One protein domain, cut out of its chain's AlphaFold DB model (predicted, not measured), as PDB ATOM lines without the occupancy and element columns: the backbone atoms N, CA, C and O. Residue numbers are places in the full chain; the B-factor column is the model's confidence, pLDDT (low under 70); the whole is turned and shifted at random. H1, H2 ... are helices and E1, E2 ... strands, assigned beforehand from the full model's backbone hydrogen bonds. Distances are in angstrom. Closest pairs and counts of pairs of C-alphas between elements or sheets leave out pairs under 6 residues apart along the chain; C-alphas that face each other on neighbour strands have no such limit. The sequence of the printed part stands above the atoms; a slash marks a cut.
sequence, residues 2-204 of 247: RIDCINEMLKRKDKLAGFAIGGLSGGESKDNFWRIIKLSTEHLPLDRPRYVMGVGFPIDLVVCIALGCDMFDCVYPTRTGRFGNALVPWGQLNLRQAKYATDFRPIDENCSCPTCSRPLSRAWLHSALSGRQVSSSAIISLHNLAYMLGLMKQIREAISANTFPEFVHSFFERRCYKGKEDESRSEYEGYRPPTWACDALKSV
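This is residues 2 to 204 of the 247 residues of the protein "TGT domain-containing protein" of Schistosoma rodhaini (UniProt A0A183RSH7). An elongated domain of two lobes is joined by the long helix H7 and by H8, which folds back from its end. In one lobe the first part of H7 packs with H4, H5, H6 and the strand hairpin E3 and E4; the other holds H2, H3 and H9, with the small parallel sheet E1 and E2 beside H2 and with H1 farthest out. The printed part has 203 residues, with nine named helices and four named strands in the order H1 E1 H2 E2 H3 H4 E3 E4 H5 H6 H7 H8 H9, and the class is mostly helix. It is compact, with a radius of gyration of the C-alphas of 18.8 A, and spans 60 by 34 by 33 A.

E3, residues 85 to 88, and E4, residues 91 to 94, form an antiparallel hairpin at 151 degrees, with N 93 and O 86 2.8 A apart, within hydrogen-bond range. The closest C-alphas of E3 and H7, residues 134 to 160, are those of Leu 87 and Asn 144, 5.4 A apart. H7 is the hub, touching five helices. With residues 137 to 148 alone it touches H4, residues 76 to 82, opposite ways at a shallow tilt of 24 degrees, closest at C-alphas Gly 81 and Ser 141, 4.5 A. H7 touches H5, residues 114 to 117, with its residues 139 to 143 alone, closest at C-alphas Thr 115 and His 143, 6.0 A. H7 touches H6, residues 122 to 130, with its residues 136 to 137 alone, at a steep tilt of 47 degrees, closest at C-alphas Ala 128 and Ser 136, 6.0 A. H7 and H8, residues 164 to 176, form a helical hairpin, only just at a steep tilt of 37 degrees, closest at C-alphas Ala 158 and Phe 164, 4.7 A. H7 and H3, residues 58 to 66, only just touch, with 3 pairs of C-alphas within 8 A, closest at Met 148 and Pro 58, 7.5 A. H3 touches H9, residues 195 to 202, closest at C-alphas Val 63 and Leu 201, 6.5 A. H9 touches H2, residues 30 to 43, closest at C-alphas Trp 196 and Asp 31, 5.4 A. H2 touches H1, residues 2 to 10, closest at C-alphas His 43 and Ile 6, 7.2 A. E1, residues 19 to 21, and E2, residues 50 to 52, are parallel, with N 21 and O 51 2.7 A apart, within hydrogen-bond range; with H2 they make a strand-helix-strand unit, two parallel neighbour strands with a helix between them in the chain, whose crossover is right-handed. Every O i to N i+4 pair is within hydrogen-bond range in H1, H3, H4, H6, H7 and H9; H2 has 9 of 10, H8 has 8 of 9, and H5 is too short for such a pair.

H7 measures 39.6 A from C-alpha 134 at (44.541, -8.414, 5.367) to C-alpha 160 at (64.323, -5.423, 39.593). H2 measures 20.3 A and H8 18.6 A. H1 begins at C-alpha 2 at (42.040, -27.015, 43.611).

The C-alphas farthest apart, those of Lys 11 and Thr 102, are 60.6 A apart. The printed part has no cut. The links E4 to H5 and H8 to H9 are long. The mean pLDDT of the printed part is 92.6; residue 26 and residues 177 to 186 and 189 to 190 are under 70.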
ATOM      1  N   ARG A   2      40.791 -27.672  44.070       94.94
ATOM      2  CA  ARG A   2      42.040 -27.015  43.611       94.94
ATOM      3  C   ARG A   2      43.249 -27.357  44.493       94.94
ATOM      4  O   ARG A   2      44.286 -27.730  43.962       94.94
ATOM      5  N   ILE A   3      43.082 -27.271  45.813       96.44
ATOM      6  CA  ILE A   3      44.122 -27.617  46.798       96.44
ATOM      7  C   ILE A   3      44.514 -29.093  46.671       96.44
ATOM      8  O   ILE A   3      45.697 -29.401  46.595       96.44
ATOM      9  N   ASP A   4      43.536 -29.994  46.552       97.38
ATOM     10  CA  ASP A   4      43.794 -31.430  46.377       97.38
ATOM     11  C   ASP A   4      44.637 -31.698  45.123       97.38
ATOM     12  O   ASP A   4      45.619 -32.434  45.168       97.38
ATOM     13  N   CYS A   5      44.309 -31.033  44.009       97.19
ATOM     14  CA  CYS A   5      45.078 -31.117  42.771       97.19
ATOM     15  C   CYS A   5      46.525 -30.633  42.957       97.19
ATOM     16  O   CYS A   5      47.452 -31.314  42.520       97.19
ATOM     17  N   ILE A   6      46.725 -29.502  43.644       97.12
ATOM     18  CA  ILE A   6      48.065 -28.992  43.962       97.12
ATOM     19  C   ILE A   6      48.826 -30.015  44.810       97.12
ATOM     20  O   ILE A   6      49.930 -30.395  44.434       97.12
ATOM     21  N   ASN A   7      48.226 -30.537  45.880       97.62
ATOM     22  CA  ASN A   7      48.857 -31.525  46.758       97.62
ATOM     23  C   ASN A   7      49.305 -32.781  45.996       97.62
ATOM     24  O   ASN A   7      50.419 -33.261  46.204       97.62
ATOM     25  N   GLU A   8      48.492 -33.287  45.066       97.50
ATOM     26  CA  GLU A   8      48.885 -34.418  44.215       97.50
ATOM     27  C   GLU A   8      50.022 -34.068  43.244       97.50
ATOM     28  O   GLU A   8      50.909 -34.894  43.007       97.50
ATOM     29  N   MET A   9      50.044 -32.850  42.696       96.31
ATOM     30  CA  MET A   9      51.144 -32.384  41.846       96.31
ATOM     31  C   MET A   9      52.449 -32.216  42.640       96.31
ATOM     32  O   MET A   9      53.519 -32.564  42.135       96.31
ATOM     33  N   LEU A  10      52.377 -31.751  43.891       96.75
ATOM     34  CA  LEU A  10      53.543 -31.554  44.759       96.75
ATOM     35  C   LEU A  10      54.267 -32.863  45.086       96.75
ATOM     36  O   LEU A  10      55.494 -32.864  45.157       96.75
ATOM     37  N   LYS A  11      53.557 -33.998  45.160       97.56
ATOM     38  CA  LYS A  11      54.178 -35.333  45.305       97.56
ATOM     39  C   LYS A  11      55.156 -35.676  44.175       97.56
ATOM     40  O   LYS A  11      55.933 -36.618  44.293       97.56
ATOM     41  N   ARG A  12      55.096 -34.953  43.052       96.25
ATOM     42  CA  ARG A  12      55.937 -35.151  41.865       96.25
ATOM     43  C   ARG A  12      56.852 -33.956  41.587       96.25
ATOM     44  O   ARG A  12      57.477 -33.941  40.530       96.25
ATOM     45  N   LYS A  13      56.953 -32.983  42.505       95.81
ATOM     46  CA  LYS A  13      57.694 -31.719  42.330       95.81
ATOM     47  C   LYS A  13      59.105 -31.923  41.777       95.81
ATOM     48  O   LYS A  13      59.492 -31.221  40.849       95.81
ATOM     49  N   ASP A  14      59.841 -32.908  42.287       96.06
ATOM     50  CA  ASP A  14      61.241 -33.145  41.900       96.06
ATOM     51  C   ASP A  14      61.411 -33.584  40.439       96.06
ATOM     52  O   ASP A  14      62.496 -33.481  39.875       96.06
ATOM     53  N   LYS A  15      60.327 -34.037  39.799       97.00
ATOM     54  CA  LYS A  15      60.289 -34.420  38.381       97.00
ATOM     55  C   LYS A  15      59.728 -33.313  37.483       97.00
ATOM     56  O   LYS A  15      59.582 -33.530  36.283       97.00
ATOM     57  N   LEU A  16      59.369 -32.158  38.046       96.12
ATOM     58  CA  LEU A  16      58.708 -31.063  37.341       96.12
ATOM     59  C   LEU A  16      59.577 -29.801  37.335       96.12
ATOM     60  O   LEU A  16      60.128 -29.375  38.353       96.12
ATOM     61  N   ALA A  17      59.649 -29.171  36.164       96.50
ATOM     62  CA  ALA A  17      60.361 -27.911  35.972       96.50
ATOM     63  C   ALA A  17      59.510 -26.676  36.315       96.50
ATOM     64  O   ALA A  17      60.065 -25.595  36.460       96.50
ATOM     65  N   GLY A  18      58.189 -26.815  36.452       97.44
ATOM     66  CA  GLY A  18      57.251 -25.712  36.674       97.44
ATOM     67  C   GLY A  18      55.815 -26.208  36.822       97.44
ATOM     68  O   GLY A  18      55.537 -27.387  36.592       97.44
ATOM     69  N   PHE A  19      54.905 -25.308  37.191       98.31
ATOM     70  CA  PHE A  19      53.491 -25.621  37.401       98.31
ATOM     71  C   PHE A  19      52.602 -24.702  36.573       98.31
ATOM     72  O   PHE A  19      52.754 -23.482  36.601       98.31
ATOM     73  N   ALA A  20      51.645 -25.291  35.860       97.81
ATOM     74  CA  ALA A  20      50.641 -24.540  35.123       97.81
ATOM     75  C   ALA A  20      49.362 -24.367  35.957       97.81
ATOM     76  O   ALA A  20      48.866 -25.298  36.590       97.81
ATOM     77  N   ILE A  21      48.801 -23.166  35.914       97.44
ATOM     78  CA  ILE A  21      47.522 -22.776  36.484       97.44
ATOM     79  C   ILE A  21      46.526 -22.707  35.321       97.44
ATOM     80  O   ILE A  21      46.425 -21.699  34.625       97.44
ATOM     81  N   GLY A  22      45.802 -23.807  35.110       94.62
ATOM     82  CA  GLY A  22      44.765 -23.923  34.078       94.62
ATOM     83  C   GLY A  22      43.340 -23.737  34.608       94.62
ATOM     84  O   GLY A  22      43.119 -23.701  35.822       94.62
ATOM     85  N   GLY A  23      42.376 -23.668  33.683       90.75
ATOM     86  CA  GLY A  23      40.937 -23.613  33.982       90.75
ATOM     87  C   GLY A  23      40.397 -22.225  34.344       90.75
ATOM     88  O   GLY A  23      39.363 -22.154  34.997       90.75
ATOM     89  N   LEU A  24      41.106 -21.157  33.955       86.69
ATOM     90  CA  LEU A  24      40.821 -19.762  34.330       86.69
ATOM     91  C   LEU A  24      40.774 -18.800  33.123       86.69
ATOM     92  O   LEU A  24      41.198 -17.647  33.182       86.69
ATOM     93  N   SER A  25      40.364 -19.306  31.957       72.44
ATOM     94  CA  SER A  25      40.535 -18.616  30.671       72.44
ATOM     95  C   SER A  25      39.265 -17.912  30.169       72.44
ATOM     96  O   SER A  25      39.038 -17.856  28.958       72.44
ATOM     97  N   GLY A  26      38.441 -17.367  31.074       69.31
ATOM     98  CA  GLY A  26      37.398 -16.385  30.733       69.31
ATOM     99  C   GLY A  26      35.942 -16.842  30.858       69.31
ATOM    100  O   GLY A  26      35.078 -16.218  30.244       69.31
ATOM    101  N   GLY A  27      35.659 -17.908  31.612       74.56
ATOM    102  CA  GLY A  27      34.284 -18.356  31.897       74.56
ATOM    103  C   GLY A  27      33.769 -17.931  33.277       74.56
ATOM    104  O   GLY A  27      32.567 -17.932  33.525       74.56
ATOM    105  N   GLU A  28      34.673 -17.574  34.182       86.06
ATOM    106  CA  GLU A  28      34.413 -17.245  35.575       86.06
ATOM    107  C   GLU A  28      34.353 -15.731  35.835       86.06
ATOM    108  O   GLU A  28      34.843 -14.913  35.052       86.06
ATOM    109  N   SER A  29      33.769 -15.339  36.972       93.00
ATOM    110  CA  SER A  29      33.814 -13.945  37.418       93.00
ATOM    111  C   SER A  29      35.248 -13.521  37.742       93.00
ATOM    112  O   SER A  29      36.048 -14.316  38.242       93.00
ATOM    113  N   LYS A  30      35.571 -12.242  37.521       93.62
ATOM    114  CA  LYS A  30      36.903 -11.700  37.834       93.62
ATOM    115  C   LYS A  30      37.269 -11.830  39.313       93.62
ATOM    116  O   LYS A  30      38.423 -12.096  39.632       93.62
ATOM    117  N   ASP A  31      36.279 -11.733  40.192       94.81
ATOM    118  CA  ASP A  31      36.412 -11.995  41.625       94.81
ATOM    119  C   ASP A  31      36.840 -13.426  41.958       94.81
ATOM    120  O   ASP A  31      37.664 -13.643  42.844       94.81
ATOM    121  N   ASN A  32      36.297 -14.419  41.252       94.50
ATOM    122  CA  ASN A  32      36.714 -15.805  41.438       94.50
ATOM    123  C   ASN A  32      38.080 -16.049  40.794       94.50
ATOM    124  O   ASN A  32      38.931 -16.688  41.408       94.50
ATOM    125  N   PHE A  33      38.309 -15.492  39.603       96.25
ATOM    126  CA  PHE A  33      39.572 -15.582  38.874       96.25
ATOM    127  C   PHE A  33      40.773 -15.234  39.762       96.25
ATOM    128  O   PHE A  33      41.630 -16.088  39.997       96.25
ATOM    129  N   TRP A  34      40.822 -14.020  40.322       97.12
ATOM    130  CA  TRP A  34      42.002 -13.583  41.073       97.12
ATOM    131  C   TRP A  34      42.173 -14.358  42.388       97.12
ATOM    132  O   TRP A  34      43.301 -14.653  42.784       97.12
ATOM    133  N   ARG A  35      41.070 -14.761  43.037       97.31
ATOM    134  CA  ARG A  35      41.109 -15.584  44.257       97.31
ATOM    135  C   ARG A  35      41.689 -16.969  43.993       97.31
ATOM    136  O   ARG A  35      42.463 -17.457  44.811       97.31
ATOM    137  N   ILE A  36      41.366 -17.597  42.859       96.88
ATOM    138  CA  ILE A  36      41.948 -18.897  42.489       96.88
ATOM    139  C   ILE A  36      43.416 -18.758  42.077       96.88
ATOM    140  O   ILE A  36      44.210 -19.653  42.390       96.88
ATOM    141  N   ILE A  37      43.798 -17.656  41.419       97.94
ATOM    142  CA  ILE A  37      45.210 -17.344  41.161       97.94
ATOM    143  C   ILE A  37      45.968 -17.262  42.486       97.94
ATOM    144  O   ILE A  37      46.899 -18.040  42.676       97.94
ATOM    145  N   LYS A  38      45.512 -16.415  43.419       97.88
ATOM    146  CA  LYS A  38      46.126 -16.243  44.742       97.88
ATOM    147  C   LYS A  38      46.224 -17.559  45.511       97.88
ATOM    148  O   LYS A  38      47.304 -17.939  45.947       97.88
ATOM    149  N   LEU A  39      45.120 -18.304  45.594       97.94
ATOM    150  CA  LEU A  39      45.102 -19.622  46.229       97.94
ATOM    151  C   LEU A  39      46.163 -20.547  45.618       97.94
ATOM    152  O   LEU A  39      46.856 -21.260  46.337       97.94
ATOM    153  N   SER A  40      46.292 -20.550  44.289       97.88
ATOM    154  CA  SER A  40      47.271 -21.398  43.612       97.88
ATOM    155  C   SER A  40      48.702 -20.957  43.914       97.88
ATOM    156  O   SER A  40      49.533 -21.798  44.237       97.88
ATOM    157  N   THR A  41      49.010 -19.663  43.827       97.88
ATOM    158  CA  THR A  41      50.375 -19.152  44.022       97.88
ATOM    159  C   THR A  41      50.851 -19.234  45.471       97.88
ATOM    160  O   THR A  41      52.048 -19.408  45.689       97.88
ATOM    161  N   GLU A  42      49.946 -19.198  46.453       97.25
ATOM    162  CA  GLU A  42      50.262 -19.418  47.874       97.25
ATOM    163  C   GLU A  42      50.651 -20.871  48.187       97.25
ATOM    164  O   GLU A  42      51.461 -21.113  49.079       97.25
ATOM    165  N   HIS A  43      50.104 -21.845  47.450       97.81
ATOM    166  CA  HIS A  43      50.353 -23.274  47.687       97.81
ATOM    167  C   HIS A  43      51.403 -23.875  46.741       97.81
ATOM    168  O   HIS A  43      51.914 -24.968  46.992       97.81
ATOM    169  N   LEU A  44      51.722 -23.196  45.636       97.69
ATOM    170  CA  LEU A  44      52.749 -23.637  44.697       97.69
ATOM    171  C   LEU A  44      54.154 -23.227  45.169       97.69
ATOM    172  O   LEU A  44      54.340 -22.124  45.687       97.69
ATOM    173  N   PRO A  45      55.175 -24.071  44.935       96.25
ATOM    174  CA  PRO A  45      56.549 -23.795  45.339       96.25
ATOM    175  C   PRO A  45      57.072 -22.477  44.759       96.25
ATOM    176  O   PRO A  45      56.750 -22.117  43.628       96.25
ATOM    177  N   LEU A  46      57.899 -21.782  45.543       96.44
ATOM    178  CA  LEU A  46      58.569 -20.542  45.132       96.44
ATOM    179  C   LEU A  46      59.790 -20.804  44.235       96.44
ATOM    180  O   LEU A  46      60.178 -19.949  43.453       96.44
ATOM    181  N   ASP A  47      60.388 -21.993  44.321       96.81
ATOM    182  CA  ASP A  47      61.577 -22.397  43.558       96.81
ATOM    183  C   ASP A  47      61.250 -22.955  42.161       96.81
ATOM    184  O   ASP A  47      62.085 -23.618  41.537       96.81
ATOM    185  N   ARG A  48      60.021 -22.752  41.674       97.12
ATOM    186  CA  ARG A  48      59.561 -23.209  40.358       97.12
ATOM    187  C   ARG A  48      58.624 -22.175  39.718       97.12
ATOM    188  O   ARG A  48      57.782 -21.626  40.424       97.12
ATOM    189  N   PRO A  49      58.712 -21.962  38.392       98.19
ATOM    190  CA  PRO A  49      57.856 -21.028  37.677       98.19
ATOM    191  C   PRO A  49      56.385 -21.461  37.686       98.19
ATOM    192  O   PRO A  49      56.058 -22.654  37.606       98.19
ATOM    193  N   ARG A  50      55.506 -20.462  37.722       98.56
ATOM    194  CA  ARG A  50      54.046 -20.566  37.728       98.56
ATOM    195  C   ARG A  50      53.492 -19.962  36.442       98.56
ATOM    196  O   ARG A  50      53.535 -18.752  36.225       98.56
ATOM    197  N   TYR A  51      52.965 -20.822  35.583       98.50
ATOM    198  CA  TYR A  51      52.450 -20.465  34.266       98.50
ATOM    199  C   TYR A  51      50.924 -20.367  34.279       98.50
ATOM    200  O   TYR A  51      50.246 -21.366  34.483       98.50
ATOM    201  N   VAL A  52      50.360 -19.185  34.033       97.94
ATOM    202  CA  VAL A  52      48.908 -18.986  33.942       97.94
ATOM    203  C   VAL A  52      48.455 -19.099  32.491       97.94
ATOM    204  O   VAL A  52      48.836 -18.291  31.643       97.94
ATOM    205  N   MET A  53      47.625 -20.103  32.211       97.12
ATOM    206  CA  MET A  53      47.227 -20.445  30.845       97.12
ATOM    207  C   MET A  53      46.060 -19.582  30.351       97.12
ATOM    208  O   MET A  53      45.025 -19.491  31.014       97.12
ATOM    209  N   GLY A  54      46.186 -19.011  29.152       95.12
ATOM    210  CA  GLY A  54      45.093 -18.324  28.452       95.12
ATOM    211  C   GLY A  54      44.774 -16.904  28.937       95.12
ATOM    212  O   GLY A  54      43.769 -16.329  28.508       95.12
ATOM    213  N   VAL A  55      45.612 -16.316  29.792       95.88
ATOM    214  CA  VAL A  55      45.449 -14.953  30.318       95.88
ATOM    215  C   VAL A  55      46.292 -13.969  29.514       95.88
ATOM    216  O   VAL A  55      47.494 -14.154  29.341       95.88
ATOM    217  N   GLY A  56      45.668 -12.897  29.019       93.88
ATOM    218  CA  GLY A  56      46.363 -11.940  28.153       93.88
ATOM    219  C   GLY A  56      45.841 -10.516  28.134       93.88
ATOM    220  O   GLY A  56      46.366  -9.718  27.361       93.88
ATOM    221  N   PHE A  57      44.834 -10.170  28.937       95.31
ATOM    222  CA  PHE A  57      44.468  -8.764  29.085       95.31
ATOM    223  C   PHE A  57      45.554  -8.054  29.904       95.31
ATOM    224  O   PHE A  57      45.978  -8.603  30.920       95.31
ATOM    225  N   PRO A  58      45.987  -6.837  29.525       96.62
ATOM    226  CA  PRO A  58      47.047  -6.125  30.239       96.62
ATOM    227  C   PRO A  58      46.809  -6.003  31.749       96.62
ATOM    228  O   PRO A  58      47.726  -6.244  32.527       96.62
ATOM    229  N   ILE A  59      45.572  -5.691  32.160       96.00
ATOM    230  CA  ILE A  59      45.179  -5.610  33.575       96.00
ATOM    231  C   ILE A  59      45.338  -6.953  34.299       96.00
ATOM    232  O   ILE A  59      45.883  -6.994  35.399       96.00
ATOM    233  N   ASP A  60      44.921  -8.052  33.667       96.62
ATOM    234  CA  ASP A  60      45.019  -9.386  34.255       96.62
ATOM    235  C   ASP A  60      46.479  -9.784  34.456       96.62
ATOM    236  O   ASP A  60      46.822 -10.330  35.497       96.62
ATOM    237  N   LEU A  61      47.349  -9.471  33.490       98.06
ATOM    238  CA  LEU A  61      48.777  -9.755  33.602       98.06
ATOM    239  C   LEU A  61      49.402  -9.022  34.787       98.06
ATOM    240  O   LEU A  61      50.087  -9.646  35.590       98.06
ATOM    241  N   VAL A  62      49.138  -7.719  34.926       98.38
ATOM    242  CA  VAL A  62      49.670  -6.918  36.039       98.38
ATOM    243  C   VAL A  62      49.210  -7.480  37.386       98.38
ATOM    244  O   VAL A  62      50.036  -7.668  38.280       98.38
ATOM    245  N   VAL A  63      47.923  -7.815  37.521       98.44
ATOM    246  CA  VAL A  63      47.382  -8.392  38.761       98.44
ATOM    247  C   VAL A  63      47.955  -9.786  39.026       98.44
ATOM    248  O   VAL A  63      48.411 -10.050  40.132       98.44
ATOM    249  N   CYS A  64      47.995 -10.684  38.039       98.44
ATOM    250  CA  CYS A  64      48.552 -12.026  38.223       98.44
ATOM    251  C   CYS A  64      50.040 -11.999  38.595       98.44
ATOM    252  O   CYS A  64      50.465 -12.800  39.422       98.44
ATOM    253  N   ILE A  65      50.827 -11.079  38.027       98.69
ATOM    254  CA  ILE A  65      52.238 -10.909  38.400       98.69
ATOM    255  C   ILE A  65      52.351 -10.438  39.852       98.69
ATOM    256  O   ILE A  65      53.134 -11.006  40.609       98.69
ATOM    257  N   ALA A  66      51.520  -9.480  40.278       98.56
ATOM    258  CA  ALA A  66      51.459  -9.057  41.680       98.56
ATOM    259  C   ALA A  66      51.076 -10.207  42.633       98.56
ATOM    260  O   ALA A  66      51.527 -10.247  43.773       98.56
ATOM    261  N   LEU A  67      50.282 -11.169  42.153       98.50
ATOM    262  CA  LEU A  67      49.918 -12.391  42.878       98.50
ATOM    263  C   LEU A  67      50.978 -13.508  42.781       98.50
ATOM    264  O   LEU A  67      50.769 -14.585  43.339       98.50
ATOM    265  N   GLY A  68      52.109 -13.279  42.109       98.19
ATOM    266  CA  GLY A  68      53.243 -14.205  42.058       98.19
ATOM    267  C   GLY A  68      53.212 -15.206  40.901       98.19
ATOM    268  O   GLY A  68      53.658 -16.339  41.084       98.19
ATOM    269  N   CYS A  69      52.651 -14.830  39.751       98.44
ATOM    270  CA  CYS A  69      52.720 -15.600  38.505       98.44
ATOM    271  C   CYS A  69      53.855 -15.127  37.583       98.44
ATOM    272  O   CYS A  69      54.126 -13.930  37.498       98.44
ATOM    273  N   ASP A  70      54.446 -16.054  36.822       98.44
ATOM    274  CA  ASP A  70      55.697 -15.817  36.085       98.44
ATOM    275  C   ASP A  70      55.538 -15.865  34.561       98.44
ATOM    276  O   ASP A  70      56.214 -15.141  33.829       98.44
ATOM    277  N   MET A  71      54.668 -16.746  34.060       98.31
ATOM    278  CA  MET A  71      54.509 -17.005  32.627       98.31
ATOM    279  C   MET A  71      53.048 -16.897  32.206       98.31
ATOM    280  O   MET A  71      52.148 -17.249  32.968       98.31
ATOM    281  N   PHE A  72      52.826 -16.462  30.964       98.19
ATOM    282  CA  PHE A  72      51.501 -16.211  30.401       98.19
ATOM    283  C   PHE A  72      51.472 -16.522  28.908       98.19
ATOM    284  O   PHE A  72      52.465 -16.334  28.204       98.19
ATOM    285  N   ASP A  73      50.305 -16.918  28.415       97.44
ATOM    286  CA  ASP A  73      50.010 -17.013  26.993       97.44
ATOM    287  C   ASP A  73      48.575 -16.555  26.726       97.44
ATOM    288  O   ASP A  73      47.668 -16.763  27.532       97.44
ATOM    289  N   CYS A  74      48.351 -15.932  25.572       96.44
ATOM    290  CA  CYS A  74      47.005 -15.669  25.099       96.44
ATOM    291  C   CYS A  74      47.018 -15.282  23.626       96.44
ATOM    292  O   CYS A  74      47.894 -14.556  23.154       96.44
ATOM    293  N   VAL A  75      45.956 -15.647  22.915       96.94
ATOM    294  CA  VAL A  75      45.698 -15.141  21.561       96.94
ATOM    295  C   VAL A  75      45.203 -13.691  21.550       96.94
ATOM    296  O   VAL A  75      45.029 -13.132  20.471       96.94
ATOM    297  N   TYR A  76      44.950 -13.076  22.711       96.50
ATOM    298  CA  TYR A  76      44.387 -11.728  22.838       96.50
ATOM    299  C   TYR A  76      45.044 -10.682  21.918       96.50
ATOM    300  O   TYR A  76      44.312 -10.130  21.095       96.50
ATOM    301  N   PRO A  77      46.371 -10.433  21.942       97.38
ATOM    302  CA  PRO A  77      46.969  -9.377  21.118       97.38
ATOM    303  C   PRO A  77      46.729  -9.571  19.614       97.38
ATOM    304  O   PRO A  77      46.387  -8.615  18.913       97.38
ATOM    305  N   THR A  78      46.836 -10.804  19.112       97.31
ATOM    306  CA  THR A  78      46.642 -11.097  17.682       97.31
ATOM    307  C   THR A  78      45.163 -11.151  17.303       97.31
ATOM    308  O   THR A  78      44.777 -10.653  16.247       97.31
ATOM    309  N   ARG A  79      44.296 -11.703  18.160       96.56
ATOM    310  CA  ARG A  79      42.840 -11.723  17.953       96.56
ATOM    311  C   ARG A  79      42.280 -10.306  17.910       96.56
ATOM    312  O   ARG A  79      41.581  -9.964  16.964       96.56
ATOM    313  N   THR A  80      42.626  -9.486  18.893       95.31
ATOM    314  CA  THR A  80      42.219  -8.080  18.993       95.31
ATOM    315  C   THR A  80      42.738  -7.280  17.795       95.31
ATOM    316  O   THR A  80      41.970  -6.540  17.177       95.31
ATOM    317  N   GLY A  81      43.978  -7.536  17.358       96.31
ATOM    318  CA  GLY A  81      44.549  -6.920  16.159       96.31
ATOM    319  C   GLY A  81      43.764  -7.216  14.877       96.31
ATOM    320  O   GLY A  81      43.481  -6.296  14.111       96.31
ATOM    321  N   ARG A  82      43.303  -8.461  14.678       94.75
ATOM    322  CA  ARG A  82      42.441  -8.831  13.532       94.75
ATOM    323  C   ARG A  82      41.107  -8.088  13.501       94.75
ATOM    324  O   ARG A  82      40.563  -7.844  12.427       94.75
ATOM    325  N   PHE A  83      40.588  -7.694  14.661       94.69
ATOM    326  CA  PHE A  83      39.369  -6.890  14.743       94.69
ATOM    327  C   PHE A  83      39.612  -5.385  14.539       94.69
ATOM    328  O   PHE A  83      38.657  -4.613  14.552       94.69
ATOM    329  N   GLY A  84      40.852  -4.964  14.266       95.12
ATOM    330  CA  GLY A  84      41.212  -3.561  14.046       95.12
ATOM    331  C   GLY A  84      41.439  -2.786  15.340       95.12
ATOM    332  O   GLY A  84      41.329  -1.564  15.355       95.12
ATOM    333  N   ASN A  85      41.721  -3.494  16.433       96.12
ATOM    334  CA  ASN A  85      41.931  -2.894  17.736       96.12
ATOM    335  C   ASN A  85      43.416  -2.906  18.099       96.12
ATOM    336  O   ASN A  85      44.035  -3.972  18.178       96.12
ATOM    337  N   ALA A  86      43.971  -1.721  18.331       96.94
ATOM    338  CA  ALA A  86      45.359  -1.540  18.719       96.94
ATOM    339  C   ALA A  86      45.480  -1.291  20.229       96.94
ATOM    340  O   ALA A  86      44.744  -0.474  20.784       96.94
ATOM    341  N   LEU A  87      46.395  -1.999  20.887       96.25
ATOM    342  CA  LEU A  87      46.687  -1.851  22.313       96.25
ATOM    343  C   LEU A  87      47.595  -0.641  22.542       96.25
ATOM    344  O   LEU A  87      48.577  -0.458  21.823       96.25
ATOM    345  N   VAL A  88      47.277   0.165  23.548       94.75
ATOM    346  CA  VAL A  88      48.033   1.366  23.924       94.75
ATOM    347  C   VAL A  88      48.150   1.467  25.452       94.75
ATOM    348  O   VAL A  88      47.349   0.864  26.175       94.75
ATOM    349  N   PRO A  89      49.126   2.220  25.994       92.38
ATOM    350  CA  PRO A  89      49.303   2.359  27.443       92.38
ATOM    351  C   PRO A  89      48.081   2.895  28.196       92.38
ATOM    352  O   PRO A  89      47.968   2.646  29.392       92.38
ATOM    353  N   TRP A  90      47.179   3.594  27.509       89.94
ATOM    354  CA  TRP A  90      45.937   4.160  28.047       89.94
ATOM    355  C   TRP A  90      44.673   3.370  27.648       89.94
ATOM    356  O   TRP A  90      43.561   3.872  27.784       89.94
ATOM    357  N   GLY A  91      44.826   2.143  27.135       90.81
ATOM    358  CA  GLY A  91      43.720   1.235  26.823       90.81
ATOM    359  C   GLY A  91      43.781   0.667  25.409       90.81
ATOM    360  O   GLY A  91      44.754   0.014  25.025       90.81
ATOM    361  N   GLN A  92      42.727   0.883  24.622       91.81
ATOM    362  CA  GLN A  92      42.588   0.291  23.292       91.81
ATOM    363  C   GLN A  92      42.014   1.293  22.285       91.81
ATOM    364  O   GLN A  92      41.010   1.958  22.542       91.81
ATOM    365  N   LEU A  93      42.612   1.358  21.094       93.12
ATOM    366  CA  LEU A  93      42.101   2.138  19.969       93.12
ATOM    367  C   LEU A  93      41.368   1.217  18.994       93.12
ATOM    368  O   LEU A  93      41.985   0.359  18.365       93.12
ATOM    369  N   ASN A  94      40.060   1.411  18.825       94.44
ATOM    370  CA  ASN A  94      39.309   0.773  17.743       94.44
ATOM    371  C   ASN A  94      39.487   1.575  16.447       94.44
ATOM    372  O   ASN A  94      38.713   2.491  16.166       94.44
ATOM    373  N   LEU A  95      40.489   1.217  15.645       95.12
ATOM    374  CA  LEU A  95      40.882   1.947  14.434       95.12
ATOM    375  C   LEU A  95      39.822   1.907  13.320       95.12
ATOM    376  O   LEU A  95      39.959   2.601  12.318       95.12
ATOM    377  N   ARG A  96      38.723   1.159  13.490       93.44
ATOM    378  CA  ARG A  96      37.560   1.216  12.587       93.44
ATOM    379  C   ARG A  96      36.653   2.420  12.839       93.44
ATOM    380  O   ARG A  96      35.804   2.712  12.006       93.44
ATOM    381  N   GLN A  97      36.797   3.111  13.969       93.81
ATOM    382  CA  GLN A  97      35.979   4.285  14.276       93.81
ATOM    383  C   GLN A  97      36.304   5.451  13.335       93.81
ATOM    384  O   GLN A  97      37.472   5.730  13.072       93.81
ATOM    385  N   ALA A  98      35.266   6.166  12.890       94.31
ATOM    386  CA  ALA A  98      35.375   7.263  11.922       94.31
ATOM    387  C   ALA A  98      36.307   8.401  12.373       94.31
ATOM    388  O   ALA A  98      36.963   9.013  11.540       94.31
ATOM    389  N   LYS A  99      36.436   8.639  13.685       92.06
ATOM    390  CA  LYS A  99      37.342   9.662  14.235       92.06
ATOM    391  C   LYS A  99      38.812   9.466  13.850       92.06
ATOM    392  O   LYS A  99      39.580  10.416  13.878       92.06
ATOM    393  N   TYR A 100      39.210   8.243  13.496       95.00
ATOM    394  CA  TYR A 100      40.578   7.963  13.071       95.00
ATOM    395  C   TYR A 100      40.805   8.220  11.580       95.00
ATOM    396  O   TYR A 100      41.954   8.201  11.167       95.00
ATOM    397  N   ALA A 101      39.767   8.496  10.779       95.75
ATOM    398  CA  ALA A 101      39.886   8.700   9.332       95.75
ATOM    399  C   ALA A 101      40.808   9.869   8.943       95.75
ATOM    400  O   ALA A 101      41.400   9.843   7.867       95.75
ATOM    401  N   THR A 102      40.949  10.863   9.820       95.50
ATOM    402  CA  THR A 102      41.798  12.050   9.629       95.50
ATOM    403  C   THR A 102      42.886  12.183  10.700       95.50
ATOM    404  O   THR A 102      43.542  13.218  10.792       95.50
ATOM    405  N   ASP A 103      43.116  11.140  11.508       94.56
ATOM    406  CA  ASP A 103      44.168  11.133  12.527       94.56
ATOM    407  C   ASP A 103      45.499  10.660  11.917       94.56
ATOM    408  O   ASP A 103      45.735   9.465  11.717       94.56
ATOM    409  N   PHE A 104      46.379  11.610  11.594       94.75
ATOM    410  CA  PHE A 104      47.666  11.335  10.947       94.75
ATOM    411  C   PHE A 104      48.782  10.893  11.907       94.75
ATOM    412  O   PHE A 104      49.895  10.620  11.460       94.75
ATOM    413  N   ARG A 105      48.500  10.771  13.208       94.00
ATOM    414  CA  ARG A 105      49.464  10.287  14.206       94.00
ATOM    415  C   ARG A 105      49.678   8.773  14.092       94.00
ATOM    416  O   ARG A 105      48.780   8.072  13.607       94.00
ATOM    417  N   PRO A 106      50.820   8.231  14.555       95.38
ATOM    418  CA  PRO A 106      50.992   6.786  14.716       95.38
ATOM    419  C   PRO A 106      50.022   6.228  15.771       95.38
ATOM    420  O   PRO A 106      49.340   6.974  16.474       95.38
ATOM    421  N   ILE A 107      49.950   4.900  15.917       95.19
ATOM    422  CA  ILE A 107      49.123   4.276  16.969       95.19
ATOM    423  C   ILE A 107      49.513   4.829  18.350       95.19
ATOM    424  O   ILE A 107      48.641   5.278  19.094       95.19
ATOM    425  N   ASP A 108      50.809   4.856  18.651       93.88
ATOM    426  CA  ASP A 108      51.386   5.407  19.876       93.88
ATOM    427  C   ASP A 108      52.724   6.080  19.542       93.88
ATOM    428  O   ASP A 108      53.619   5.445  18.984       93.88
ATOM    429  N   GLU A 109      52.848   7.368  19.865       91.88
ATOM    430  CA  GLU A 109      54.036   8.191  19.589       91.88
ATOM    431  C   GLU A 109      55.253   7.759  20.414       91.88
ATOM    432  O   GLU A 109      56.390   7.968  19.997       91.88
ATOM    433  N   ASN A 110      55.026   7.093  21.550       91.75
ATOM    434  CA  ASN A 110      56.085   6.571  22.408       91.75
ATOM    435  C   ASN A 110      56.455   5.115  22.074       91.75
ATOM    436  O   ASN A 110      57.318   4.525  22.727       91.75
ATOM    437  N   CYS A 111      55.809   4.500  21.076       93.56
ATOM    438  CA  CYS A 111      56.062   3.114  20.705       93.56
ATOM    439  C   CYS A 111      57.143   3.011  19.622       93.56
ATOM    440  O   CYS A 111      57.004   3.526  18.516       93.56
ATOM    441  N   SER A 112      58.196   2.242  19.896       91.44
ATOM    442  CA  SER A 112      59.306   2.019  18.961       91.44
ATOM    443  C   SER A 112      59.109   0.812  18.029       91.44
ATOM    444  O   SER A 112      60.073   0.324  17.436       91.44
ATOM    445  N   CYS A 113      57.896   0.255  17.920       95.12
ATOM    446  CA  CYS A 113      57.651  -0.929  17.090       95.12
ATOM    447  C   CYS A 113      57.753  -0.598  15.585       95.12
ATOM    448  O   CYS A 113      57.601   0.564  15.200       95.12
ATOM    449  N   PRO A 114      57.947  -1.589  14.691       92.25
ATOM    450  CA  PRO A 114      58.016  -1.342  13.246       92.25
ATOM    451  C   PRO A 114      56.789  -0.622  12.664       92.25
ATOM    452  O   PRO A 114      56.921   0.082  11.668       92.25
ATOM    453  N   THR A 115      55.611  -0.794  13.275       92.75
ATOM    454  CA  THR A 115      54.357  -0.144  12.858       92.75
ATOM    455  C   THR A 115      54.307   1.338  13.223       92.75
ATOM    456  O   THR A 115      53.724   2.106  12.472       92.75
ATOM    457  N   CYS A 116      54.883   1.739  14.360       93.88
ATOM    458  CA  CYS A 116      54.888   3.137  14.808       93.88
ATOM    459  C   CYS A 116      56.135   3.898  14.325       93.88
ATOM    460  O   CYS A 116      56.058   5.093  14.067       93.88
ATOM    461  N   SER A 117      57.268   3.205  14.153       89.56
ATOM    462  CA  SER A 117      58.527   3.784  13.652       89.56
ATOM    463  C   SER A 117      58.539   4.016  12.139       89.56
ATOM    464  O   SER A 117      59.118   4.992  11.670       89.56
ATOM    465  N   ARG A 118      57.884   3.149  11.355       83.56
ATOM    466  CA  ARG A 118      57.476   3.488   9.986       83.56
ATOM    467  C   ARG A 118      56.193   4.294  10.149       83.56
ATOM    468  O   ARG A 118      55.274   3.718  10.715       83.56
ATOM    469  N   PRO A 119      56.099   5.565   9.728       72.75
ATOM    470  CA  PRO A 119      55.003   6.465  10.107       72.75
ATOM    471  C   PRO A 119      53.668   6.094   9.425       72.75
ATOM    472  O   PRO A 119      53.117   6.847   8.628       72.75
ATOM    473  N   LEU A 120      53.143   4.902   9.718       89.88
ATOM    474  CA  LEU A 120      51.806   4.464   9.361       89.88
ATOM    475  C   LEU A 120      50.837   5.145  10.318       89.88
ATOM    476  O   LEU A 120      50.817   4.874  11.520       89.88
ATOM    477  N   SER A 121      50.033   6.044   9.768       94.38
ATOM    478  CA  SER A 121      49.059   6.782  10.553       94.38
ATOM    479  C   SER A 121      47.854   5.928  10.941       94.38
ATOM    480  O   SER A 121      47.499   4.948  10.274       94.38
ATOM    481  N   ARG A 122      47.158   6.352  11.998       95.75
ATOM    482  CA  ARG A 122      45.835   5.827  12.365       95.75
ATOM    483  C   ARG A 122      44.840   5.975  11.207       95.75
ATOM    484  O   ARG A 122      44.087   5.037  10.965       95.75
ATOM    485  N   ALA A 123      44.904   7.068  10.443       96.06
ATOM    486  CA  ALA A 123      44.122   7.295   9.224       96.06
ATOM    487  C   ALA A 123      44.394   6.263   8.130       96.06
ATOM    488  O   ALA A 123      43.457   5.711   7.545       96.06
ATOM    489  N   TRP A 124      45.665   5.936   7.888       95.50
ATOM    490  CA  TRP A 124      46.022   4.898   6.927       95.50
ATOM    491  C   TRP A 124      45.485   3.533   7.368       95.50
ATOM    492  O   TRP A 124      44.855   2.828   6.580       95.50
ATOM    493  N   LEU A 125      45.658   3.185   8.648       95.62
ATOM    494  CA  LEU A 125      45.150   1.932   9.213       95.62
ATOM    495  C   LEU A 125      43.618   1.861   9.167       95.62
ATOM    496  O   LEU A 125      43.074   0.811   8.828       95.62
ATOM    497  N   HIS A 126      42.926   2.964   9.460       96.19
ATOM    498  CA  HIS A 126      41.475   3.084   9.342       96.19
ATOM    499  C   HIS A 126      41.006   2.801   7.911       96.19
ATOM    500  O   HIS A 126      40.135   1.956   7.693       96.19
ATOM    501  N   SER A 127      41.625   3.461   6.929       95.88
ATOM    502  CA  SER A 127      41.314   3.266   5.513       95.88
ATOM    503  C   SER A 127      41.587   1.824   5.062       95.88
ATOM    504  O   SER A 127      40.715   1.182   4.473       95.88
ATOM    505  N   ALA A 128      42.740   1.252   5.428       94.88
ATOM    506  CA  ALA A 128      43.107  -0.122   5.086       94.88
ATOM    507  C   ALA A 128      42.158  -1.169   5.708       94.88
ATOM    508  O   ALA A 128      41.761  -2.127   5.037       94.88
ATOM    509  N   LEU A 129      41.733  -0.967   6.963       94.62
ATOM    510  CA  LEU A 129      40.748  -1.817   7.647       94.62
ATOM    511  C   LEU A 129      39.358  -1.744   7.004       94.62
ATOM    512  O   LEU A 129      38.654  -2.762   6.961       94.62
ATOM    513  N   SER A 130      38.954  -0.561   6.537       91.25
ATOM    514  CA  SER A 130      37.699  -0.334   5.807       91.25
ATOM    515  C   SER A 130      37.738  -0.985   4.426       91.25
ATOM    516  O   SER A 130      36.784  -1.654   4.032       91.25
ATOM    517  N   GLY A 131      38.888  -0.916   3.751       89.12
ATOM    518  CA  GLY A 131      39.178  -1.634   2.507       89.12
ATOM    519  C   GLY A 131      39.417  -3.141   2.672       89.12
ATOM    520  O   GLY A 131      39.770  -3.800   1.699       89.12
ATOM    521  N   ARG A 132      39.245  -3.701   3.883       87.69
ATOM    522  CA  ARG A 132      39.433  -5.130   4.210       87.69
ATOM    523  C   ARG A 132      40.805  -5.690   3.808       87.69
ATOM    524  O   ARG A 132      40.932  -6.878   3.514       87.69
ATOM    525  N   GLN A 133      41.844  -4.858   3.830       90.69
ATOM    526  CA  GLN A 133      43.199  -5.303   3.527       90.69
ATOM    527  C   GLN A 133      43.720  -6.199   4.656       90.69
ATOM    528  O   GLN A 133      43.840  -5.775   5.801       90.69
ATOM    529  N   VAL A 134      44.068  -7.450   4.350       88.06
ATOM    530  CA  VAL A 134      44.541  -8.414   5.367       88.06
ATOM    531  C   VAL A 134      45.842  -7.943   6.039       88.06
ATOM    532  O   VAL A 134      46.074  -8.225   7.217       88.06
ATOM    533  N   SER A 135      46.657  -7.165   5.321       91.31
ATOM    534  CA  SER A 135      47.896  -6.565   5.825       91.31
ATOM    535  C   SER A 135      47.673  -5.686   7.059       91.31
ATOM    536  O   SER A 135      48.487  -5.743   7.980       91.31
ATOM    537  N   SER A 136      46.563  -4.940   7.153       91.81
ATOM    538  CA  SER A 136      46.304  -4.066   8.306       91.81
ATOM    539  C   SER A 136      46.127  -4.870   9.597       91.81
ATOM    540  O   SER A 136      46.655  -4.496  10.640       91.81
ATOM    541  N   SER A 137      45.464  -6.026   9.524       93.06
ATOM    542  CA  SER A 137      45.308  -6.946  10.658       93.06
ATOM    543  C   SER A 137      46.650  -7.494  11.150       93.06
ATOM    544  O   SER A 137      46.864  -7.612  12.359       93.06
ATOM    545  N   ALA A 138      47.565  -7.813  10.230       94.50
ATOM    546  CA  ALA A 138      48.910  -8.278  10.566       94.50
ATOM    547  C   ALA A 138      49.759  -7.156  11.190       94.50
ATOM    548  O   ALA A 138      50.406  -7.372  12.213       94.50
ATOM    549  N   ILE A 139      49.691  -5.945  10.629       96.00
ATOM    550  CA  ILE A 139      50.399  -4.752  11.119       96.00
ATOM    551  C   ILE A 139      49.962  -4.386  12.546       96.00
ATOM    552  O   ILE A 139      50.804  -4.124  13.408       96.00
ATOM    553  N   ILE A 140      48.656  -4.418  12.826       97.00
ATOM    554  CA  ILE A 140      48.125  -4.158  14.173       97.00
ATOM    555  C   ILE A 140      48.486  -5.306  15.122       97.00
ATOM    556  O   ILE A 140      48.838  -5.062  16.272       97.00
ATOM    557  N   SER A 141      48.463  -6.559  14.657       97.31
ATOM    558  CA  SER A 141      48.898  -7.702  15.475       97.31
ATOM    559  C   SER A 141      50.368  -7.582  15.890       97.31
ATOM    560  O   SER A 141      50.692  -7.853  17.044       97.31
ATOM    561  N   LEU A 142      51.244  -7.130  14.986       96.62
ATOM    562  CA  LEU A 142      52.655  -6.872  15.284       96.62
ATOM    563  C   LEU A 142      52.814  -5.771  16.340       96.62
ATOM    564  O   LEU A 142      53.567  -5.949  17.297       96.62
ATOM    565  N   HIS A 143      52.075  -4.666  16.196       97.69
ATOM    566  CA  HIS A 143      52.035  -3.600  17.201       97.69
ATOM    567  C   HIS A 143      51.580  -4.129  18.567       97.69
ATOM    568  O   HIS A 143      52.252  -3.910  19.570       97.69
ATOM    569  N   ASN A 144      50.480  -4.884  18.606       98.31
ATOM    570  CA  ASN A 144      49.931  -5.428  19.847       98.31
ATOM    571  C   ASN A 144      50.907  -6.391  20.532       98.31
ATOM    572  O   ASN A 144      51.049  -6.347  21.749       98.31
ATOM    573  N   LEU A 145      51.604  -7.245  19.775       97.81
ATOM    574  CA  LEU A 145      52.647  -8.112  20.328       97.81
ATOM    575  C   LEU A 145      53.808  -7.295  20.901       97.81
ATOM    576  O   LEU A 145      54.244  -7.570  22.018       97.81
ATOM    577  N   ALA A 146      54.271  -6.268  20.184       97.56
ATOM    578  CA  ALA A 146      55.321  -5.377  20.668       97.56
ATOM    579  C   ALA A 146      54.905  -4.651  21.958       97.56
ATOM    580  O   ALA A 146      55.697  -4.578  22.896       97.56
ATOM    581  N   TYR A 147      53.653  -4.194  22.041       97.88
ATOM    582  CA  TYR A 147      53.084  -3.616  23.255       97.88
ATOM    583  C   TYR A 147      53.116  -4.608  24.429       97.88
ATOM    584  O   TYR A 147      53.617  -4.268  25.497       97.88
ATOM    585  N   MET A 148      52.647  -5.848  24.239       98.12
ATOM    586  CA  MET A 148      52.622  -6.857  25.310       98.12
ATOM    587  C   MET A 148      54.031  -7.228  25.788       98.12
ATOM    588  O   MET A 148      54.275  -7.318  26.990       98.12
ATOM    589  N   LEU A 149      54.982  -7.394  24.865       97.44
ATOM    590  CA  LEU A 149      56.385  -7.652  25.204       97.44
ATOM    591  C   LEU A 149      57.024  -6.459  25.930       97.44
ATOM    592  O   LEU A 149      57.764  -6.654  26.895       97.44
ATOM    593  N   GLY A 150      56.706  -5.235  25.500       97.56
ATOM    594  CA  GLY A 150      57.123  -3.998  26.155       97.56
ATOM    595  C   GLY A 150      56.560  -3.868  27.569       97.56
ATOM    596  O   GLY A 150      57.306  -3.536  28.486       97.56
ATOM    597  N   LEU A 151      55.287  -4.213  27.771       97.94
ATOM    598  CA  LEU A 151      54.650  -4.253  29.087       97.94
ATOM    599  C   LEU A 151      55.370  -5.239  30.017       97.94
ATOM    600  O   LEU A 151      55.742  -4.874  31.128       97.94
ATOM    601  N   MET A 152      55.631  -6.465  29.553       98.38
ATOM    602  CA  MET A 152      56.365  -7.464  30.343       98.38
ATOM    603  C   MET A 152      57.797  -7.020  30.658       98.38
ATOM    604  O   MET A 152      58.308  -7.317  31.735       98.38
ATOM    605  N   LYS A 153      58.458  -6.304  29.738       98.25
ATOM    606  CA  LYS A 153      59.784  -5.719  29.976       98.25
ATOM    607  C   LYS A 153      59.737  -4.667  31.089       98.25
ATOM    608  O   LYS A 153      60.494  -4.803  32.043       98.25
ATOM    609  N   GLN A 154      58.823  -3.700  31.001       98.06
ATOM    610  CA  GLN A 154      58.668  -2.642  32.009       98.06
ATOM    611  C   GLN A 154      58.357  -3.212  33.398       98.06
ATOM    612  O   GLN A 154      58.915  -2.756  34.390       98.06
ATOM    613  N   ILE A 155      57.510  -4.244  33.474       98.50
ATOM    614  CA  ILE A 155      57.196  -4.914  34.743       98.50
ATOM    615  C   ILE A 155      58.444  -5.555  35.352       98.50
ATOM    616  O   ILE A 155      58.710  -5.358  36.534       98.50
ATOM    617  N   ARG A 156      59.234  -6.290  34.558       98.56
ATOM    618  CA  ARG A 156      60.486  -6.886  35.049       98.56
ATOM    619  C   ARG A 156      61.469  -5.825  35.536       98.56
ATOM    620  O   ARG A 156      62.061  -6.009  36.591       98.56
ATOM    621  N   GLU A 157      61.612  -4.725  34.800       98.62
ATOM    622  CA  GLU A 157      62.465  -3.595  35.191       98.62
ATOM    623  C   GLU A 157      62.006  -2.977  36.517       98.62
ATOM    624  O   GLU A 157      62.826  -2.783  37.410       98.62
ATOM    625  N   ALA A 158      60.699  -2.756  36.689       98.62
ATOM    626  CA  ALA A 158      60.133  -2.234  37.931       98.62
ATOM    627  C   ALA A 158      60.332  -3.193  39.119       98.62
ATOM    628  O   ALA A 158      60.656  -2.749  40.216       98.62
ATOM    629  N   ILE A 159      60.194  -4.507  38.907       98.38
ATOM    630  CA  ILE A 159      60.477  -5.514  39.941       98.38
ATOM    631  C   ILE A 159      61.964  -5.488  40.317       98.38
ATOM    632  O   ILE A 159      62.289  -5.418  41.499       98.38
ATOM    633  N   SER A 160      62.875  -5.490  39.338       98.44
ATOM    634  CA  SER A 160      64.323  -5.423  39.593       98.44
ATOM    635  C   SER A 160      64.755  -4.125  40.283       98.44
ATOM    636  O   SER A 160      65.709  -4.140  41.057       98.44
ATOM    637  N   ALA A 161      64.054  -3.017  40.032       98.50
ATOM    638  CA  ALA A 161      64.295  -1.725  40.669       98.50
ATOM    639  C   ALA A 161      63.606  -1.556  42.041       98.50
ATOM    640  O   ALA A 161      63.783  -0.516  42.668       98.50
ATOM    641  N   ASN A 162      62.841  -2.546  42.523       98.25
ATOM    642  CA  ASN A 162      61.960  -2.439  43.699       98.25
ATOM    643  C   ASN A 162      60.915  -1.309  43.612       98.25
ATOM    644  O   ASN A 162      60.510  -0.770  44.636       98.25
ATOM    645  N   THR A 163      60.457  -0.967  42.406       98.38
ATOM    646  CA  THR A 163      59.448   0.080  42.160       98.38
ATOM    647  C   THR A 163      58.176  -0.478  41.510       98.38
ATOM    648  O   THR A 163      57.527   0.168  40.678       98.38
ATOM    649  N   PHE A 164      57.862  -1.749  41.773       98.50
ATOM    650  CA  PHE A 164      56.702  -2.410  41.177       98.50
ATOM    651  C   PHE A 164      55.357  -1.811  41.638       98.50
ATOM    652  O   PHE A 164      54.510  -1.593  40.770       98.50
ATOM    653  N   PRO A 165      55.132  -1.479  42.927       98.25
ATOM    654  CA  PRO A 165      53.899  -0.808  43.352       98.25
ATOM    655  C   PRO A 165      53.643   0.518  42.617       98.25
ATOM    656  O   PRO A 165      52.530   0.764  42.153       98.25
ATOM    657  N   GLU A 166      54.679   1.335  42.421       97.94
ATOM    658  CA  GLU A 166      54.616   2.603  41.686       97.94
ATOM    659  C   GLU A 166      54.284   2.368  40.211       97.94
ATOM    660  O   GLU A 166      53.463   3.078  39.623       97.94
ATOM    661  N   PHE A 167      54.880   1.330  39.613       98.25
ATOM    662  CA  PHE A 167      54.543   0.910  38.258       98.25
ATOM    663  C   PHE A 167      53.061   0.533  38.138       98.25
ATOM    664  O   PHE A 167      52.403   0.970  37.191       98.25
ATOM    665  N   VAL A 168      52.521  -0.245  39.086       98.06
ATOM    666  CA  VAL A 168      51.100  -0.631  39.105       98.06
ATOM    667  C   VAL A 168      50.222   0.618  39.187       98.06
ATOM    668  O   VAL A 168      49.305   0.767  38.379       98.06
ATOM    669  N   HIS A 169      50.544   1.556  40.079       96.12
ATOM    670  CA  HIS A 169      49.816   2.818  40.205       96.12
ATOM    671  C   HIS A 169      49.779   3.589  38.876       96.12
ATOM    672  O   HIS A 169      48.706   3.892  38.351       96.12
ATOM    673  N   SER A 170      50.946   3.804  38.259       94.69
ATOM    674  CA  SER A 170      51.072   4.485  36.965       94.69
ATOM    675  C   SER A 170      50.368   3.738  35.822       94.69
ATOM    676  O   SER A 170      49.845   4.346  34.883       94.69
ATOM    677  N   PHE A 171      50.353   2.404  35.852       95.75
ATOM    678  CA  PHE A 171      49.665   1.577  34.862       95.75
ATOM    679  C   PHE A 171      48.146   1.797  34.885       95.75
ATOM    680  O   PHE A 171      47.541   1.925  33.815       95.75
ATOM    681  N   PHE A 172      47.541   1.847  36.076       94.31
ATOM    682  CA  PHE A 172      46.104   2.075  36.241       94.31
ATOM    683  C   PHE A 172      45.723   3.541  36.037       94.31
ATOM    684  O   PHE A 172      44.723   3.820  35.375       94.31
ATOM    685  N   GLU A 173      46.531   4.481  36.525       90.94
ATOM    686  CA  GLU A 173      46.291   5.918  36.364       90.94
ATOM    687  C   GLU A 173      46.181   6.312  34.885       90.94
ATOM    688  O   GLU A 173      45.199   6.939  34.481       90.94
ATOM    689  N   ARG A 174      47.111   5.836  34.044       89.56
ATOM    690  CA  ARG A 174      47.097   6.076  32.587       89.56
ATOM    691  C   ARG A 174      45.824   5.591  31.886       89.56
ATOM    692  O   ARG A 174      45.520   6.074  30.802       89.56
ATOM    693  N   ARG A 175      45.087   4.650  32.479       89.75
ATOM    694  CA  ARG A 175      43.857   4.046  31.924       89.75
ATOM    695  C   ARG A 175      42.569   4.628  32.491       89.75
ATOM    696  O   ARG A 175      41.517   4.482  31.876       89.75
ATOM    697  N   CYS A 176      42.662   5.283  33.646       84.25
ATOM    698  CA  CYS A 176      41.554   5.975  34.301       84.25
ATOM    699  C   CYS A 176      41.384   7.417  33.801       84.25
ATOM    700  O   CYS A 176      40.418   8.080  34.166       84.25
ATOM    701  N   TYR A 177      42.320   7.941  33.005       69.56
ATOM    702  CA  TYR A 177      42.336   9.355  32.646       69.56
ATOM    703  C   TYR A 177      41.243   9.734  31.632       69.56
ATOM    704  O   TYR A 177      40.962   9.014  30.672       69.56
ATOM    705  N   LYS A 178      40.648  10.916  31.832       56.66
ATOM    706  CA  LYS A 178      39.794  11.593  30.852       56.66
ATOM    707  C   LYS A 178      40.706  12.391  29.923       56.66
ATOM    708  O   LYS A 178      41.173  13.457  30.315       56.66
ATOM    709  N   GLY A 179      40.973  11.896  28.716       52.31
ATOM    710  CA  GLY A 179      41.631  12.731  27.709       52.31
ATOM    711  C   GLY A 179      40.811  13.998  27.419       52.31
ATOM    712  O   GLY A 179      39.628  14.090  27.766       52.31
ATOM    713  N   LYS A 180      41.439  15.002  26.790       47.53
ATOM    714  CA  LYS A 180      40.695  16.129  26.190       47.53
ATOM    715  C   LYS A 180      39.641  15.566  25.225       47.53
ATOM    716  O   LYS A 180      39.802  14.443  24.770       47.53
ATOM    717  N   GLU A 181      38.582  16.320  24.931       47.78
ATOM    718  CA  GLU A 181      37.334  15.866  24.274       47.78
ATOM    719  C   GLU A 181      37.490  14.928  23.046       47.78
ATOM    720  O   GLU A 181      36.587  14.131  22.790       47.78
ATOM    721  N   ASP A 182      38.645  14.923  22.369       49.94
ATOM    722  CA  ASP A 182      38.978  14.072  21.215       49.94
ATOM    723  C   ASP A 182      39.861  12.828  21.489       49.94
ATOM    724  O   ASP A 182      40.018  11.961  20.621       49.94
ATOM    725  N   GLU A 183      40.419  12.662  22.688       49.59
ATOM    726  CA  GLU A 183      41.355  11.580  23.017       49.59
ATOM    727  C   GLU A 183      40.749  10.613  24.035       49.59
ATOM    728  O   GLU A 183      40.518  10.963  25.182       49.59
ATOM    729  N   SER A 184      40.477   9.387  23.570       53.06
ATOM    730  CA  SER A 184      40.108   8.187  24.345       53.06
ATOM    731  C   SER A 184      39.255   8.402  25.608       53.06
ATOM    732  O   SER A 184      39.742   8.806  26.662       53.06
ATOM    733  N   ARG A 185      37.987   7.967  25.546       60.38
ATOM    734  CA  ARG A 185      37.233   7.620  26.761       60.38
ATOM    735  C   ARG A 185      38.088   6.677  27.616       60.38
ATOM    736  O   ARG A 185      38.710   5.778  27.050       60.38
ATOM    737  N   SER A 186      38.088   6.901  28.932       63.25
ATOM    738  CA  SER A 186      38.703   6.008  29.921       63.25
ATOM    739  C   SER A 186      38.410   4.547  29.585       63.25
ATOM    740  O   SER A 186      37.285   4.216  29.196       63.25
ATOM    741  N   GLU A 187      39.415   3.681  29.735       76.06
ATOM    742  CA  GLU A 187      39.244   2.234  29.547       76.06
ATOM    743  C   GLU A 187      38.233   1.674  30.557       76.06
ATOM    744  O   GLU A 187      37.538   0.699  30.274       76.06
ATOM    745  N   TYR A 188      38.118   2.329  31.715       76.31
ATOM    746  CA  TYR A 188      37.253   1.913  32.806       76.31
ATOM    747  C   TYR A 188      36.043   2.823  32.998       76.31
ATOM    748  O   TYR A 188      36.099   4.045  32.812       76.31
ATOM    749  N   GLU A 189      34.948   2.209  33.434       67.44
ATOM    750  CA  GLU A 189      33.731   2.905  33.826       67.44
ATOM    751  C   GLU A 189      33.996   3.846  35.009       67.44
ATOM    752  O   GLU A 189      34.722   3.518  35.948       67.44
ATOM    753  N   GLY A 190      33.436   5.056  34.951       68.69
ATOM    754  CA  GLY A 190      33.558   6.028  36.037       68.69
ATOM    755  C   GLY A 190      34.979   6.532  36.314       68.69
ATOM    756  O   GLY A 190      35.182   7.133  37.365       68.69
ATOM    757  N   TYR A 191      35.938   6.326  35.398       81.62
ATOM    758  CA  TYR A 191      37.329   6.792  35.538       81.62
ATOM    759  C   TYR A 191      38.046   6.197  36.760       81.62
ATOM    760  O   TYR A 191      38.861   6.861  37.401       81.62
ATOM    761  N   ARG A 192      37.706   4.954  37.118       86.94
ATOM    762  CA  ARG A 192      38.250   4.256  38.288       86.94
ATOM    763  C   ARG A 192      38.689   2.844  37.931       86.94
ATOM    764  O   ARG A 192      38.057   2.226  37.073       86.94
ATOM    765  N   PRO A 193      39.711   2.295  38.605       91.75
ATOM    766  CA  PRO A 193      40.067   0.900  38.419       91.75
ATOM    767  C   PRO A 193      38.897  -0.038  38.765       91.75
ATOM    768  O   PRO A 193      38.112   0.262  39.670       91.75
ATOM    769  N   PRO A 194      38.778  -1.195  38.090       93.00
ATOM    770  CA  PRO A 194      37.777  -2.200  38.431       93.00
ATOM    771  C   PRO A 194      37.923  -2.691  39.876       93.00
ATOM    772  O   PRO A 194      39.032  -2.970  40.332       93.00
ATOM    773  N   THR A 195      36.800  -2.880  40.573       94.31
ATOM    774  CA  THR A 195      36.769  -3.280  41.993       94.31
ATOM    775  C   THR A 195      37.546  -4.565  42.273       94.31
ATOM    776  O   THR A 195      38.348  -4.600  43.200       94.31
ATOM    777  N   TRP A 196      37.398  -5.583  41.422       95.94
ATOM    778  CA  TRP A 196      38.115  -6.854  41.568       95.94
ATOM    779  C   TRP A 196      39.642  -6.679  41.548       95.94
ATOM    780  O   TRP A 196      40.354  -7.412  42.228       95.94
ATOM    781  N   ALA A 197      40.151  -5.719  40.766       96.94
ATOM    782  CA  ALA A 197      41.580  -5.455  40.661       96.94
ATOM    783  C   ALA A 197      42.080  -4.716  41.906       96.94
ATOM    784  O   ALA A 197      43.133  -5.074  42.432       96.94
ATOM    785  N   CYS A 198      41.298  -3.756  42.416       96.88
ATOM    786  CA  CYS A 198      41.555  -3.114  43.705       96.88
ATOM    787  C   CYS A 198      41.647  -4.153  44.831       96.88
ATOM    788  O   CYS A 198      42.619  -4.158  45.581       96.88
ATOM    789  N   ASP A 199      40.672  -5.060  44.920       97.81
ATOM    790  CA  ASP A 199      40.625  -6.085  45.966       97.81
ATOM    791  C   ASP A 199      41.798  -7.069  45.857       97.81
ATOM    792  O   ASP A 199      42.437  -7.396  46.861       97.81
ATOM    793  N   ALA A 200      42.125  -7.505  44.636       98.19
ATOM    794  CA  ALA A 200      43.240  -8.409  44.379       98.19
ATOM    795  C   ALA A 200      44.589  -7.801  44.785       98.19
ATOM    796  O   ALA A 200      45.359  -8.435  45.512       98.19
ATOM    797  N   LEU A 201      44.865  -6.570  44.347       98.38
ATOM    798  CA  LEU A 201      46.122  -5.866  44.612       98.38
ATOM    799  C   LEU A 201      46.260  -5.481  46.085       98.38
ATOM    800  O   LEU A 201      47.322  -5.676  46.681       98.38
ATOM    801  N   LYS A 202      45.164  -5.055  46.721       98.00
ATOM    802  CA  LYS A 202      45.146  -4.771  48.159       98.00
ATOM    803  C   LYS A 202      45.507  -6.005  48.979       98.00
ATOM    804  O   LYS A 202      46.167  -5.896  50.008       98.00
ATOM    805  N   SER A 203      45.140  -7.192  48.494       98.00
ATOM    806  CA  SER A 203      45.463  -8.465  49.136       98.00
ATOM    807  C   SER A 203      46.968  -8.793  49.177       98.00
ATOM    808  O   SER A 203      47.350  -9.708  49.910       98.00
ATOM    809  N   VAL A 204      47.790  -8.070  48.408       97.50
ATOM    810  CA  VAL A 204      49.262  -8.143  48.385       97.50
ATOM    811  C   VAL A 204      49.920  -6.800  48.742       97.50
ATOM    812  O   VAL A 204      51.096  -6.590  48.469       97.50
TER     813      VAL A 204